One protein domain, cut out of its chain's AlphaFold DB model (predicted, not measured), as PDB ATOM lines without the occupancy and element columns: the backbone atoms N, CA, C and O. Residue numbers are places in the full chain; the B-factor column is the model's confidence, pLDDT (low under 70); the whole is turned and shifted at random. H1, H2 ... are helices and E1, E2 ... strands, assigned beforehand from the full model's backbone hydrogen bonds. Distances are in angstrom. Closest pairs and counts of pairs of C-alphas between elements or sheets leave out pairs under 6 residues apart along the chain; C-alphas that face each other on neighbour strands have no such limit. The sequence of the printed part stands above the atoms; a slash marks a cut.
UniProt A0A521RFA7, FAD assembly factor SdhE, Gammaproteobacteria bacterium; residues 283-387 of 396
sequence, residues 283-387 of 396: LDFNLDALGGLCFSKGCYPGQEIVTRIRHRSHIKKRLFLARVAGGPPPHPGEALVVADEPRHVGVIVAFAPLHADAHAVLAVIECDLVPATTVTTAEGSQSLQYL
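AT A GLANCE: This is residues 283 to 387 of the 396 residues of the protein "FAD assembly factor SdhE" of Gammaproteobacteria bacterium (UniProt A0A521RFA7). Residues 283 to 302 and helix H1 form a small lobe, with residues 297 to 302 sticking out; beyond it, five strands form a sheet curled like part of a barrel. The printed part has 105 residues, under half of them in named elements, which are mostly strand and follow the order H1 E1 E2 E3 E4 E5 along the chain. The antiparallel sheet runs E1 E4 E3 E2 E5. The whole is only just compact, close to loose: radius of gyration of the C-alphas 15.4 A, spans 47 by 28 by 20 A.

HOW THE PARTS SIT: H1, residues 303 to 312, is not on the sheet; its O i to N i+4 pairs are all within hydrogen-bond range. Within that range too are N 320 of E1, residues 317 to 325, and O 363 of E4, residues 358 to 366, at 2.8 A. E2, residues 335 to 338, E3, residues 341 to 355, and E4 form a meander, each the antiparallel neighbour of the one before.

IN THESE COORDINATES: H1 begins at C-alpha 303 (-44.726, -42.767, -150.993). E3, 29.7 A long, bends by 86 degrees at residue 344. E5, residues 375 to 377, ends at (-17.286, -31.029, -139.213).

THE WHOLE: The printed part has no cut and no long link; pLDDT is under 70 at residues 312 to 313, 354 to 357 and 380.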
ATOM      1  N   LEU A 283     -37.485 -35.454-148.965       95.62
ATOM      2  CA  LEU A 283     -37.621 -34.333-148.029       95.62
ATOM      3  C   LEU A 283     -36.273 -33.840-147.494       95.62
ATOM      4  O   LEU A 283     -36.116 -32.641-147.277       95.62
ATOM      5  N   ASP A 284     -35.297 -34.741-147.336       96.62
ATOM      6  CA  ASP A 284     -33.958 -34.381-146.861       96.62
ATOM      7  C   ASP A 284     -33.268 -33.433-147.856       96.62
ATOM      8  O   ASP A 284     -32.427 -32.645-147.448       96.62
ATOM      9  N   PHE A 285     -33.634 -33.489-149.146       97.44
ATOM     10  CA  PHE A 285     -33.099 -32.657-150.237       97.44
ATOM     11  C   PHE A 285     -34.061 -31.525-150.650       97.44
ATOM     12  O   PHE A 285     -33.904 -30.937-151.717       97.44
ATOM     13  N   ASN A 286     -35.072 -31.219-149.827       96.81
ATOM     14  CA  ASN A 286     -36.088 -30.194-150.095       96.81
ATOM     15  C   ASN A 286     -36.836 -30.374-151.436       96.81
ATOM     16  O   ASN A 286     -37.275 -29.396-152.043       96.81
ATOM     17  N   LEU A 287     -37.024 -31.613-151.917       96.69
ATOM     18  CA  LEU A 287     -37.726 -31.843-153.189       96.69
ATOM     19  C   LEU A 287     -39.198 -31.397-153.156       96.69
ATOM     20  O   LEU A 287     -39.773 -31.135-154.207       96.69
ATOM     21  N   ASP A 288     -39.800 -31.256-151.977       95.00
ATOM     22  CA  ASP A 288     -41.113 -30.628-151.799       95.00
ATOM     23  C   ASP A 288     -41.103 -29.129-152.136       95.00
ATOM     24  O   ASP A 288     -42.020 -28.649-152.799       95.00
ATOM     25  N   ALA A 289     -40.051 -28.404-151.743       94.25
ATOM     26  CA  ALA A 289     -39.862 -26.991-152.080       94.25
ATOM     27  C   ALA A 289     -39.503 -26.789-153.563       94.25
ATOM     28  O   ALA A 289     -39.870 -25.795-154.187       94.25
ATOM     29  N   LEU A 290     -38.787 -27.757-154.140       94.44
ATOM     30  CA  LEU A 290     -38.276 -27.703-155.510       94.44
ATOM     31  C   LEU A 290     -39.271 -28.220-156.566       94.44
ATOM     32  O   LEU A 290     -38.946 -28.248-157.753       94.44
ATOM     33  N   GLY A 291     -40.472 -28.643-156.159       94.00
ATOM     34  CA  GLY A 291     -41.477 -29.229-157.058       94.00
ATOM     35  C   GLY A 291     -41.128 -30.638-157.558       94.00
ATOM     36  O   GLY A 291     -41.780 -31.154-158.464       94.00
ATOM     37  N   GLY A 292     -40.113 -31.272-156.966       96.12
ATOM     38  CA  GLY A 292     -39.694 -32.641-157.258       96.12
ATOM     39  C   GLY A 292     -40.486 -33.719-156.522       96.12
ATOM     40  O   GLY A 292     -40.307 -34.896-156.811       96.12
ATOM     41  N   LEU A 293     -41.364 -33.339-155.594       95.69
ATOM     42  CA  LEU A 293     -42.186 -34.246-154.803       95.69
ATOM     43  C   LEU A 293     -43.641 -33.769-154.782       95.69
ATOM     44  O   LEU A 293     -43.940 -32.687-154.280       95.69
ATOM     45  N   CYS A 294     -44.557 -34.598-155.282       94.44
ATOM     46  CA  CYS A 294     -45.992 -34.342-155.230       94.44
ATOM     47  C   CYS A 294     -46.664 -35.280-154.221       94.44
ATOM     48  O   CYS A 294     -46.500 -36.496-154.271       94.44
ATOM     49  N   PHE A 295     -47.451 -34.715-153.305       90.31
ATOM     50  CA  PHE A 295     -48.171 -35.489-152.286       90.31
ATOM     51  C   PHE A 295     -49.597 -35.854-152.698       90.31
ATOM     52  O   PHE A 295     -50.167 -36.788-152.147       90.31
ATOM     53  N   SER A 296     -50.178 -35.117-153.646       88.06
ATOM     54  CA  SER A 296     -51.555 -35.300-154.115       88.06
ATOM     55  C   SER A 296     -51.673 -36.242-155.317       88.06
ATOM     56  O   SER A 296     -52.776 -36.440-155.820       88.06
ATOM     57  N   LYS A 297     -50.557 -36.801-155.797       91.75
ATOM     58  CA  LYS A 297     -50.534 -37.724-156.936       91.75
ATOM     59  C   LYS A 297     -50.854 -39.169-156.539       91.75
ATOM     60  O   LYS A 297     -50.910 -39.513-155.356       91.75
ATOM     61  N   GLY A 298     -51.022 -40.017-157.555       87.31
ATOM     62  CA  GLY A 298     -51.197 -41.460-157.387       87.31
ATOM     63  C   GLY A 298     -49.989 -42.168-156.755       87.31
ATOM     64  O   GLY A 298     -48.959 -41.559-156.468       87.31
ATOM     65  N   CYS A 299     -50.132 -43.479-156.549       91.75
ATOM     66  CA  CYS A 299     -49.138 -44.314-155.871       91.75
ATOM     67  C   CYS A 299     -47.775 -44.335-156.583       91.75
ATOM     68  O   CYS A 299     -47.721 -44.585-157.785       91.75
ATOM     69  N   TYR A 300     -46.685 -44.169-155.825       94.38
ATOM     70  CA  TYR A 300     -45.311 -44.432-156.278       94.38
ATOM     71  C   TYR A 300     -44.486 -45.179-155.205       94.38
ATOM     72  O   TYR A 300     -44.846 -45.155-154.018       94.38
ATOM     73  N   PRO A 301     -43.378 -45.860-155.569       93.44
ATOM     74  CA  PRO A 301     -42.539 -46.592-154.622       93.44
ATOM     75  C   PRO A 301     -42.077 -45.737-153.434       93.44
ATOM     76  O   PRO A 301     -41.417 -44.713-153.594       93.44
ATOM     77  N   GLY A 302     -42.411 -46.175-152.218       91.44
ATOM     78  CA  GLY A 302     -41.986 -45.510-150.983       91.44
ATOM     79  C   GLY A 302     -42.785 -44.260-150.586       91.44
ATOM     80  O   GLY A 302     -42.449 -43.638-149.575       91.44
ATOM     81  N   GLN A 303     -43.861 -43.914-151.308       91.88
ATOM     82  CA  GLN A 303     -44.726 -42.767-150.993       91.88
ATOM     83  C   GLN A 303     -45.279 -42.794-149.567       91.88
ATOM     84  O   GLN A 303     -45.359 -41.743-148.927       91.88
ATOM     85  N   GLU A 304     -45.653 -43.972-149.057       90.50
ATOM     86  CA  GLU A 304     -46.245 -44.120-147.722       90.50
ATOM     87  C   GLU A 304     -45.342 -43.516-146.641       90.50
ATOM     88  O   GLU A 304     -45.816 -42.795-145.767       90.50
ATOM     89  N   ILE A 305     -44.030 -43.743-146.728       88.62
ATOM     90  CA  ILE A 305     -43.063 -43.257-145.740       88.62
ATOM     91  C   ILE A 305     -42.935 -41.737-145.814       88.62
ATOM     92  O   ILE A 305     -43.018 -41.066-144.785       88.62
ATOM     93  N   VAL A 306     -42.792 -41.187-147.022       86.69
ATOM     94  CA  VAL A 306     -42.657 -39.738-147.247       86.69
ATOM     95  C   VAL A 306     -43.921 -38.992-146.800       86.69
ATOM     96  O   VAL A 306     -43.850 -37.978-146.108       86.69
ATOM     97  N   THR A 307     -45.089 -39.548-147.117       85.94
ATOM     98  CA  THR A 307     -46.401 -39.001-146.739       85.94
ATOM     99  C   THR A 307     -46.638 -39.116-145.232       85.94
ATOM    100  O   THR A 307     -47.104 -38.168-144.599       85.94
ATOM    101  N   ARG A 308     -46.260 -40.247-144.617       87.25
ATOM    102  CA  ARG A 308     -46.351 -40.446-143.163       87.25
ATOM    103  C   ARG A 308     -45.504 -39.437-142.407       87.25
ATOM    104  O   ARG A 308     -45.960 -38.961-141.372       87.25
ATOM    105  N   ILE A 309     -44.307 -39.125-142.906       84.88
ATOM    106  CA  ILE A 309     -43.472 -38.074-142.324       84.88
ATOM    107  C   ILE A 309     -44.257 -36.768-142.373       84.88
ATOM    108  O   ILE A 309     -44.671 -36.309-141.322       84.88
ATOM    109  N   ARG A 310     -44.641 -36.274-143.555       80.75
ATOM    110  CA  ARG A 310     -45.382 -35.007-143.670       80.75
ATOM    111  C   ARG A 310     -46.585 -34.880-142.719       80.75
ATOM    112  O   ARG A 310     -46.766 -33.832-142.119       80.75
ATOM    113  N   HIS A 311     -47.409 -35.921-142.582       77.12
ATOM    114  CA  HIS A 311     -48.654 -35.830-141.806       77.12
ATOM    115  C   HIS A 311     -48.539 -36.189-140.321       77.12
ATOM    116  O   HIS A 311     -49.403 -35.792-139.543       77.12
ATOM    117  N   ARG A 312     -47.560 -37.009-139.919       69.50
ATOM    118  CA  ARG A 312     -47.491 -37.562-138.550       69.50
ATOM    119  C   ARG A 312     -46.163 -37.331-137.849       69.50
ATOM    120  O   ARG A 312     -46.050 -37.639-136.667       69.50
ATOM    121  N   SER A 313     -45.131 -36.889-138.549       63.44
ATOM    122  CA  SER A 313     -43.805 -36.707-137.969       63.44
ATOM    123  C   SER A 313     -43.235 -35.390-138.456       63.44
ATOM    124  O   SER A 313     -43.017 -35.222-139.645       63.44
ATOM    125  N   HIS A 314     -42.948 -34.462-137.546       78.44
ATOM    126  CA  HIS A 314     -42.213 -33.256-137.920       78.44
ATOM    127  C   HIS A 314     -41.000 -33.629-138.780       78.44
ATOM    128  O   HIS A 314     -40.298 -34.604-138.477       78.44
ATOM    129  N   ILE A 315     -40.810 -32.906-139.886       87.00
ATOM    130  CA  ILE A 315     -39.686 -33.129-140.793       87.00
ATOM    131  C   ILE A 315     -38.415 -32.931-139.973       87.00
ATOM    132  O   ILE A 315     -38.128 -31.828-139.517       87.00
ATOM    133  N   LYS A 316     -37.705 -34.033-139.719       90.00
ATOM    134  CA  LYS A 316     -36.575 -34.032-138.788       90.00
ATOM    135  C   LYS A 316     -35.323 -33.449-139.409       90.00
ATOM    136  O   LYS A 316     -34.583 -32.784-138.704       90.00
ATOM    137  N   LYS A 317     -35.069 -33.728-140.689       94.38
ATOM    138  CA  LYS A 317     -33.865 -33.293-141.396       94.38
ATOM    139  C   LYS A 317     -34.230 -32.616-142.707       94.38
ATOM    140  O   LYS A 317     -35.204 -33.003-143.347       94.38
ATOM    141  N   ARG A 318     -33.443 -31.610-143.079       95.81
ATOM    142  CA  ARG A 318     -33.542 -30.889-144.350       95.81
ATOM    143  C   ARG A 318     -32.159 -30.484-144.832       95.81
ATOM    144  O   ARG A 318     -31.189 -30.528-144.074       95.81
ATOM    145  N   LEU A 319     -32.105 -30.082-146.093       97.06
ATOM    146  CA  LEU A 319     -30.923 -29.545-146.737       97.06
ATOM    147  C   LEU A 319     -30.745 -28.079-146.344       97.06
ATOM    148  O   LEU A 319     -31.660 -27.273-146.523       97.06
ATOM    149  N   PHE A 320     -29.554 -27.742-145.866       96.31
ATOM    150  CA  PHE A 320     -29.146 -26.389-145.522       96.31
ATOM    151  C   PHE A 320     -27.931 -25.980-146.349       96.31
ATOM    152  O   PHE A 320     -27.005 -26.769-146.545       96.31
ATOM    153  N   LEU A 321     -27.939 -24.725-146.798       94.19
ATOM    154  CA  LEU A 321     -26.793 -24.074-147.418       94.19
ATOM    155  C   LEU A 321     -25.932 -23.436-146.329       94.19
ATOM    156  O   LEU A 321     -26.432 -22.697-145.479       94.19
ATOM    157  N   ALA A 322     -24.632 -23.700-146.362       93.00
ATOM    158  CA  ALA A 322     -23.683 -23.095-145.444       93.00
ATOM    159  C   ALA A 322     -22.359 -22.771-146.136       93.00
ATOM    160  O   ALA A 322     -22.030 -23.284-147.207       93.00
ATOM    161  N   ARG A 323     -21.585 -21.914-145.482       89.44
ATOM    162  CA  ARG A 323     -20.180 -21.667-145.770       89.44
ATOM    163  C   ARG A 323     -19.335 -22.307-144.675       89.44
ATOM    164  O   ARG A 323     -19.633 -22.141-143.495       89.44
ATOM    165  N   VAL A 324     -18.253 -22.967-145.063       89.94
ATOM    166  CA  VAL A 324     -17.182 -23.380-144.145       89.94
ATOM    167  C   VAL A 324     -15.884 -22.702-144.561       89.94
ATOM    168  O   VAL A 324     -15.663 -22.454-145.749       89.94
ATOM    169  N   ALA A 325     -15.048 -22.336-143.595       85.12
ATOM    170  CA  ALA A 325     -13.792 -21.644-143.857       85.12
ATOM    171  C   ALA A 325     -12.718 -22.035-142.844       85.12
ATOM    172  O   ALA A 325     -13.039 -22.275-141.680       85.12
ATOM    173  N   GLY A 326     -11.461 -22.027-143.302       75.25
ATOM    174  CA  GLY A 326     -10.281 -22.423-142.527       75.25
ATOM    175  C   GLY A 326     -10.238 -23.930-142.272       75.25
ATOM    176  O   GLY A 326     -11.245 -24.502-141.897       75.25
ATOM    177  N   GLY A 327      -9.105 -24.597-142.488       78.56
ATOM    178  CA  GLY A 327      -8.994 -26.064-142.390       78.56
ATOM    179  C   GLY A 327      -9.055 -26.779-143.749       78.56
ATOM    180  O   GLY A 327      -9.119 -26.110-144.784       78.56
ATOM    181  N   PRO A 328      -8.972 -28.123-143.772       82.19
ATOM    182  CA  PRO A 328      -8.992 -28.892-145.015       82.19
ATOM    183  C   PRO A 328     -10.331 -28.736-145.761       82.19
ATOM    184  O   PRO A 328     -11.337 -28.366-145.154       82.19
ATOM    185  N   PRO A 329     -10.372 -28.981-147.082       82.56
ATOM    186  CA  PRO A 329     -11.630 -29.004-147.820       82.56
ATOM    187  C   PRO A 329     -12.560 -30.103-147.281       82.56
ATOM    188  O   PRO A 329     -12.106 -31.244-147.156       82.56
ATOM    189  N   PRO A 330     -13.842 -29.798-147.012       88.44
ATOM    190  CA  PRO A 330     -14.810 -30.815-146.620       88.44
ATOM    191  C   PRO A 330     -15.103 -31.768-147.782       88.44
ATOM    192  O   PRO A 330     -14.846 -31.444-148.948       88.44
ATOM    193  N   HIS A 331     -15.727 -32.910-147.495       90.31
ATOM    194  CA  HIS A 331     -16.139 -33.851-148.539       90.31
ATOM    195  C   HIS A 331     -17.559 -34.415-148.344       90.31
ATOM    196  O   HIS A 331     -18.071 -34.477-147.226       90.31
ATOM    197  N   PRO A 332     -18.231 -34.880-149.418       93.31
ATOM    198  CA  PRO A 332     -19.514 -35.562-149.291       93.31
ATOM    199  C   PRO A 332     -19.385 -36.816-148.417       93.31
ATOM    200  O   PRO A 332     -18.381 -37.532-148.485       93.31
ATOM    201  N   GLY A 333     -20.391 -37.071-147.584       94.12
ATOM    202  CA  GLY A 333     -20.397 -38.147-146.592       94.12
ATOM    203  C   GLY A 333     -19.717 -37.790-145.265       94.12
ATOM    204  O   GLY A 333     -19.822 -38.558-144.310       94.12
ATOM    205  N   GLU A 334     -19.052 -36.635-145.166       93.94
ATOM    206  CA  GLU A 334     -18.449 -36.179-143.916       93.94
ATOM    207  C   GLU A 334     -19.523 -35.880-142.865       93.94
ATOM    208  O   GLU A 334     -20.488 -35.149-143.113       93.94
ATOM    209  N   ALA A 335     -19.359 -36.469-141.681       94.38
ATOM    210  CA  ALA A 335     -20.321 -36.330-140.605       94.38
ATOM    211  C   ALA A 335     -20.252 -34.939-139.963       94.38
ATOM    212  O   ALA A 335     -19.182 -34.356-139.799       94.38
ATOM    213  N   LEU A 336     -21.410 -34.443-139.540       94.62
ATOM    214  CA  LEU A 336     -21.542 -33.196-138.797       94.62
ATOM    215  C   LEU A 336     -21.892 -33.484-137.343       94.62
ATOM    216  O   LEU A 336     -22.740 -34.341-137.064       94.62
ATOM    217  N   VAL A 337     -21.258 -32.748-136.437       93.25
ATOM    218  CA  VAL A 337     -21.445 -32.851-134.987       93.25
ATOM    219  C   VAL A 337     -21.780 -31.490-134.386       93.25
ATOM    220  O   VAL A 337     -21.542 -30.451-135.003       93.25
ATOM    221  N   VAL A 338     -22.355 -31.479-133.190       91.50
ATOM    222  CA  VAL A 338     -22.475 -30.243-132.403       91.50
ATOM    223  C   VAL A 338     -21.097 -29.894-131.830       91.50
ATOM    224  O   VAL A 338     -20.359 -30.782-131.422       91.50
ATOM    225  N   ALA A 339     -20.730 -28.611-131.785       84.94
ATOM    226  CA  ALA A 339     -19.387 -28.197-131.359       84.94
ATOM    227  C   ALA A 339     -18.998 -28.693-129.946       84.94
ATOM    228  O   ALA A 339     -17.850 -29.070-129.718       84.94
ATOM    229  N   ASP A 340     -19.961 -28.727-129.019       80.00
ATOM    230  CA  ASP A 340     -19.733 -29.039-127.600       80.00
ATOM    231  C   ASP A 340     -20.073 -30.494-127.217       80.00
ATOM    232  O   ASP A 340     -19.897 -30.898-126.066       80.00
ATOM    233  N   GLU A 341     -20.558 -31.304-128.163       82.00
ATOM    234  CA  GLU A 341     -20.890 -32.714-127.936       82.00
ATOM    235  C   GLU A 341     -20.640 -33.545-129.209       82.00
ATOM    236  O   GLU A 341     -21.075 -33.160-130.292       82.00
ATOM    237  N   PRO A 342     -20.025 -34.742-129.130       76.94
ATOM    238  CA  PRO A 342     -19.774 -35.594-130.297       76.94
ATOM    239  C   PRO A 342     -21.055 -36.307-130.780       76.94
ATOM    240  O   PRO A 342     -21.050 -37.487-131.133       76.94
ATOM    241  N   ARG A 343     -22.194 -35.610-130.751       90.75
ATOM    242  CA  ARG A 343     -23.472 -36.087-131.258       90.75
ATOM    243  C   ARG A 343     -23.524 -35.834-132.755       90.75
ATOM    244  O   ARG A 343     -23.448 -34.692-133.192       90.75
ATOM    245  N   HIS A 344     -23.696 -36.893-133.540       92.62
ATOM    246  CA  HIS A 344     -23.904 -36.780-134.981       92.62
ATOM    247  C   HIS A 344     -25.282 -36.192-135.292       92.62
ATOM    248  O   HIS A 344     -26.300 -36.754-134.892       92.62
ATOM    249  N   VAL A 345     -25.308 -35.095-136.048       94.25
ATOM    250  CA  VAL A 345     -26.533 -34.325-136.344       94.25
ATOM    251  C   VAL A 345     -26.827 -34.184-137.828       94.25
ATOM    252  O   VAL A 345     -27.936 -33.833-138.225       94.25
ATOM    253  N   GLY A 346     -25.855 -34.499-138.675       95.50
ATOM    254  CA  GLY A 346     -25.997 -34.316-140.106       95.50
ATOM    255  C   GLY A 346     -24.824 -34.857-140.893       95.50
ATOM    256  O   GLY A 346     -23.943 -35.525-140.350       95.50
ATOM    257  N   VAL A 347     -24.843 -34.563-142.183       97.00
ATOM    258  CA  VAL A 347     -23.815 -34.980-143.130       97.00
ATOM    259  C   VAL A 347     -23.691 -33.948-144.246       97.00
ATOM    260  O   VAL A 347     -24.695 -33.375-144.681       97.00
ATOM    261  N   ILE A 348     -22.468 -33.704-144.710       96.62
ATOM    262  CA  ILE A 348     -22.208 -32.911-145.913       96.62
ATOM    263  C   ILE A 348     -22.573 -33.756-147.134       96.62
ATOM    264  O   ILE A 348     -22.137 -34.896-147.256       96.62
ATOM    265  N   VAL A 349     -23.369 -33.204-148.049       97.25
ATOM    266  CA  VAL A 349     -23.806 -33.913-149.267       97.25
ATOM    267  C   VAL A 349     -23.244 -33.308-150.547       97.25
ATOM    268  O   VAL A 349     -23.113 -34.008-151.542       97.25
ATOM    269  N   ALA A 350     -22.861 -32.032-150.528       94.75
ATOM    270  CA  ALA A 350     -22.170 -31.397-151.644       94.75
ATOM    271  C   ALA A 350     -21.220 -30.306-151.147       94.75
ATOM    272  O   ALA A 350     -21.491 -29.652-150.139       94.75
ATOM    273  N   PHE A 351     -20.131 -30.093-151.882       92.00
ATOM    274  CA  PHE A 351     -19.156 -29.038-151.619       92.00
ATOM    275  C   PHE A 351     -18.630 -28.443-152.933       92.00
ATOM    276  O   PHE A 351     -18.556 -29.138-153.951       92.00
ATOM    277  N   ALA A 352     -18.264 -27.163-152.906       86.25
ATOM    278  CA  ALA A 352     -17.491 -26.518-153.961       86.25
ATOM    279  C   ALA A 352     -16.665 -25.343-153.400       86.25
ATOM    280  O   ALA A 352     -17.106 -24.682-152.450       86.25
ATOM    281  N   PRO A 353     -15.487 -25.043-153.978       78.25
ATOM    282  CA  PRO A 353     -14.711 -23.861-153.610       78.25
ATOM    283  C   PRO A 353     -15.487 -22.563-153.877       78.25
ATOM    284  O   PRO A 353     -16.064 -22.394-154.948       78.25
ATOM    285  N   LEU A 354     -15.479 -21.627-152.922       68.62
ATOM    286  CA  LEU A 354     -16.052 -20.284-153.085       68.62
ATOM    287  C   LEU A 354     -14.950 -19.246-153.369       68.62
ATOM    288  O   LEU A 354     -15.037 -18.479-154.324       68.62
ATOM    289  N   HIS A 355     -13.903 -19.232-152.538       64.19
ATOM    290  CA  HIS A 355     -12.660 -18.458-152.690       64.19
ATOM    291  C   HIS A 355     -11.558 -19.089-151.815       64.19
ATOM    292  O   HIS A 355     -11.879 -19.975-151.034       64.19
ATOM    293  N   ALA A 356     -10.296 -18.639-151.928       52.53
ATOM    294  CA  ALA A 356      -9.064 -19.334-151.492       52.53
ATOM    295  C   ALA A 356      -9.147 -20.247-150.243       52.53
ATOM    296  O   ALA A 356      -8.645 -21.361-150.313       52.53
ATOM    297  N   ASP A 357      -9.832 -19.832-149.167       67.88
ATOM    298  CA  ASP A 357      -9.952 -20.606-147.916       67.88
ATOM    299  C   ASP A 357     -11.399 -20.867-147.457       67.88
ATOM    300  O   ASP A 357     -11.650 -21.141-146.279       67.88
ATOM    301  N   ALA A 358     -12.381 -20.729-148.350       78.06
ATOM    302  CA  ALA A 358     -13.789 -20.942-148.039       78.06
ATOM    303  C   ALA A 358     -14.498 -21.799-149.085       78.06
ATOM    304  O   ALA A 358     -14.309 -21.643-150.294       78.06
ATOM    305  N   HIS A 359     -15.402 -22.637-148.596       84.50
ATOM    306  CA  HIS A 359     -16.192 -23.554-149.398       84.50
ATOM    307  C   HIS A 359     -17.674 -23.294-149.155       84.50
ATOM    308  O   HIS A 359     -18.098 -23.033-148.025       84.50
ATOM    309  N   ALA A 360     -18.459 -23.372-150.224       87.88
ATOM    310  CA  ALA A 360     -19.902 -23.490-150.123       87.88
ATOM    311  C   ALA A 360     -20.246 -24.975-149.977       87.88
ATOM    312  O   ALA A 360     -19.703 -25.814-150.702       87.88
ATOM    313  N   VAL A 361     -21.138 -25.297-149.046       94.75
ATOM    314  CA  VAL A 361     -21.566 -26.670-148.779       94.75
ATOM    315  C   VAL A 361     -23.080 -26.763-148.696       94.75
ATOM    316  O   VAL A 361     -23.750 -25.853-148.204       94.75
ATOM    317  N   LEU A 362     -23.605 -27.899-149.141       97.25
ATOM    318  CA  LEU A 362     -24.942 -28.345-148.780       97.25
ATOM    319  C   LEU A 362     -24.822 -29.482-147.778       97.25
ATOM    320  O   LEU A 362     -24.052 -30.425-147.978       97.25
ATOM    321  N   ALA A 363     -25.603 -29.392-146.711       97.25
ATOM    322  CA  ALA A 363     -25.609 -30.364-145.636       97.25
ATOM    323  C   ALA A 363     -27.035 -30.748-145.254       97.25
ATOM    324  O   ALA A 363     -27.906 -29.888-145.137       97.25
ATOM    325  N   VAL A 364     -27.263 -32.038-145.018       97.50
ATOM    326  CA  VAL A 364     -28.517 -32.532-144.445       97.50
ATOM    327  C   VAL A 364     -28.370 -32.531-142.928       97.50
ATOM    328  O   VAL A 364     -27.548 -33.276-142.397       97.50
ATOM    329  N   ILE A 365     -29.150 -31.702-142.232       96.06
ATOM    330  CA  ILE A 365     -29.023 -31.467-140.782       96.06
ATOM    331  C   ILE A 365     -30.394 -31.563-140.111       96.06
ATOM    332  O   ILE A 365     -31.425 -31.318-140.739       96.06
ATOM    333  N   GLU A 366     -30.405 -31.939-138.833       94.69
ATOM    334  CA  GLU A 366     -31.583 -31.860-137.968       94.69
ATOM    335  C   GLU A 366     -32.127 -30.422-137.861       94.69
ATOM    336  O   GLU A 366     -31.396 -29.479-137.566       94.69
ATOM    337  N   CYS A 367     -33.419 -30.248-138.151       91.81
ATOM    338  CA  CYS A 367     -34.040 -28.932-138.324       91.81
ATOM    339  C   CYS A 367     -34.153 -28.132-137.020       91.81
ATOM    340  O   CYS A 367     -34.135 -26.909-137.059       91.81
ATOM    341  N   ASP A 368     -34.274 -28.805-135.879       90.19
ATOM    342  CA  ASP A 368     -34.397 -28.204-134.547       90.19
ATOM    343  C   ASP A 368     -33.096 -27.562-134.040       90.19
ATOM    344  O   ASP A 368     -33.125 -26.767-133.102       90.19
ATOM    345  N   LEU A 369     -31.964 -27.864-134.678       87.19
ATOM    346  CA  LEU A 369     -30.656 -27.333-134.298       87.19
ATOM    347  C   LEU A 369     -30.294 -26.043-135.035       87.19
ATOM    348  O   LEU A 369     -29.477 -25.265-134.545       87.19
ATOM    349  N   VAL A 370     -30.882 -25.802-136.206       84.44
ATOM    350  CA  VAL A 370     -30.488 -24.708-137.101       84.44
ATOM    351  C   VAL A 370     -31.429 -23.507-136.931       84.44
ATOM    352  O   VAL A 370     -32.644 -23.693-136.924       84.44
ATOM    353  N   PRO A 371     -30.924 -22.258-136.843       78.31
ATOM    354  CA  PRO A 371     -29.515 -21.839-136.831       78.31
ATOM    355  C   PRO A 371     -28.933 -21.668-135.414       78.31
ATOM    356  O   PRO A 371     -27.859 -21.098-135.263       78.31
ATOM    357  N   ALA A 372     -29.658 -22.086-134.372       82.56
ATOM    358  CA  ALA A 372     -29.336 -21.754-132.983       82.56
ATOM    359  C   ALA A 372     -28.110 -22.497-132.419       82.56
ATOM    360  O   ALA A 372     -27.505 -22.028-131.458       82.56
ATOM    361  N   THR A 373     -27.758 -23.646-132.998       84.06
ATOM    362  CA  THR A 373     -26.683 -24.521-132.522       84.06
ATOM    363  C   THR A 373     -25.476 -24.438-133.448       84.06
ATOM    364  O   THR A 373     -25.607 -24.558-134.667       84.06
ATOM    365  N   THR A 374     -24.283 -24.296-132.869       88.50
ATOM    366  CA  THR A 374     -23.026 -24.365-133.620       88.50
ATOM    367  C   THR A 374     -22.755 -25.805-134.046       88.50
ATOM    368  O   THR A 374     -22.481 -26.672-133.215       88.50
ATOM    369  N   VAL A 375     -22.811 -26.050-135.353       89.44
ATOM    370  CA  VAL A 375     -22.482 -27.339-135.971       89.44
ATOM    371  C   VAL A 375     -21.103 -27.252-136.616       89.44
ATOM    372  O   VAL A 375     -20.765 -26.246-137.248       89.44
ATOM    373  N   THR A 376     -20.308 -28.306-136.463       91.25
ATOM    374  CA  THR A 376     -18.964 -28.421-137.035       91.25
ATOM    375  C   THR A 376     -18.810 -29.713-137.825       91.25
ATOM    376  O   THR A 376     -19.580 -30.664-137.665       91.25
ATOM    377  N   THR A 377     -17.783 -29.765-138.666       87.81
ATOM    378  CA  THR A 377     -17.286 -31.029-139.213       87.81
ATOM    379  C   THR A 377     -16.813 -31.962-138.094       87.81
ATOM    380  O   THR A 377     -16.341 -31.501-137.051       87.81
ATOM    381  N   ALA A 378     -16.962 -33.280-138.275       79.00
ATOM    382  CA  ALA A 378     -16.570 -34.277-137.273       79.00
ATOM    383  C   ALA A 378     -15.054 -34.316-137.014       79.00
ATOM    384  O   ALA A 378     -14.635 -34.696-135.923       79.00
ATOM    385  N   GLU A 379     -14.236 -33.855-137.965       70.56
ATOM    386  CA  GLU A 379     -12.802 -33.611-137.746       70.56
ATOM    387  C   GLU A 379     -12.530 -32.384-136.845       70.56
ATOM    388  O   GLU A 379     -11.377 -32.030-136.598       70.56
ATOM    389  N   GLY A 380     -13.581 -31.732-136.328       59.41
ATOM    390  CA  GLY A 380     -13.527 -30.729-135.262       59.41
ATOM    391  C   GLY A 380     -12.927 -29.385-135.668       59.41
ATOM    392  O   GLY A 380     -12.619 -28.569-134.802       59.41
ATOM    393  N   SER A 381     -12.727 -29.148-136.964       71.19
ATOM    394  CA  SER A 381     -11.879 -28.056-137.450       71.19
ATOM    395  C   SER A 381     -12.643 -26.902-138.103       71.19
ATOM    396  O   SER A 381     -12.089 -25.806-138.186       71.19
ATOM    397  N   GLN A 382     -13.901 -27.093-138.529       87.00
ATOM    398  CA  GLN A 382     -14.634 -26.077-139.297       87.00
ATOM    399  C   GLN A 382     -16.083 -25.924-138.827       87.00
ATOM    400  O   GLN A 382     -16.837 -26.894-138.790       87.00
ATOM    401  N   SER A 383     -16.491 -24.694-138.506       90.50
ATOM    402  CA  SER A 383     -17.880 -24.364-138.164       90.50
ATOM    403  C   SER A 383     -18.692 -24.010-139.411       90.50
ATOM    404  O   SER A 383     -18.211 -23.299-140.298       90.50
ATOM    405  N   LEU A 384     -19.936 -24.495-139.467       92.38
ATOM    406  CA  LEU A 384     -20.880 -24.179-140.533       92.38
ATOM    407  C   LEU A 384     -21.516 -22.806-140.290       92.38
ATOM    408  O   LEU A 384     -22.267 -22.605-139.339       92.38
ATOM    409  N   GLN A 385     -21.263 -21.871-141.202       90.88
ATOM    410  CA  GLN A 385     -21.924 -20.569-141.254       90.88
ATOM    411  C   GLN A 385     -23.133 -20.660-142.188       90.88
ATOM    412  O   GLN A 385     -22.978 -20.619-143.409       90.88
ATOM    413  N   TYR A 386     -24.333 -20.813-141.629       90.06
ATOM    414  CA  TYR A 386     -25.562 -20.949-142.416       90.06
ATOM    415  C   TYR A 386     -25.838 -19.719-143.283       90.06
ATOM    416  O   TYR A 386     -25.757 -18.580-142.821       90.06
ATOM    417  N   LEU A 387     -26.203 -19.966-144.539       86.12
ATOM    418  CA  LEU A 387     -26.662 -18.948-145.476       86.12
ATOM    419  C   LEU A 387     -28.186 -19.062-145.646       86.12
ATOM    420  O   LEU A 387     -28.736 -20.156-145.488       86.12
TER     421      LEU A 387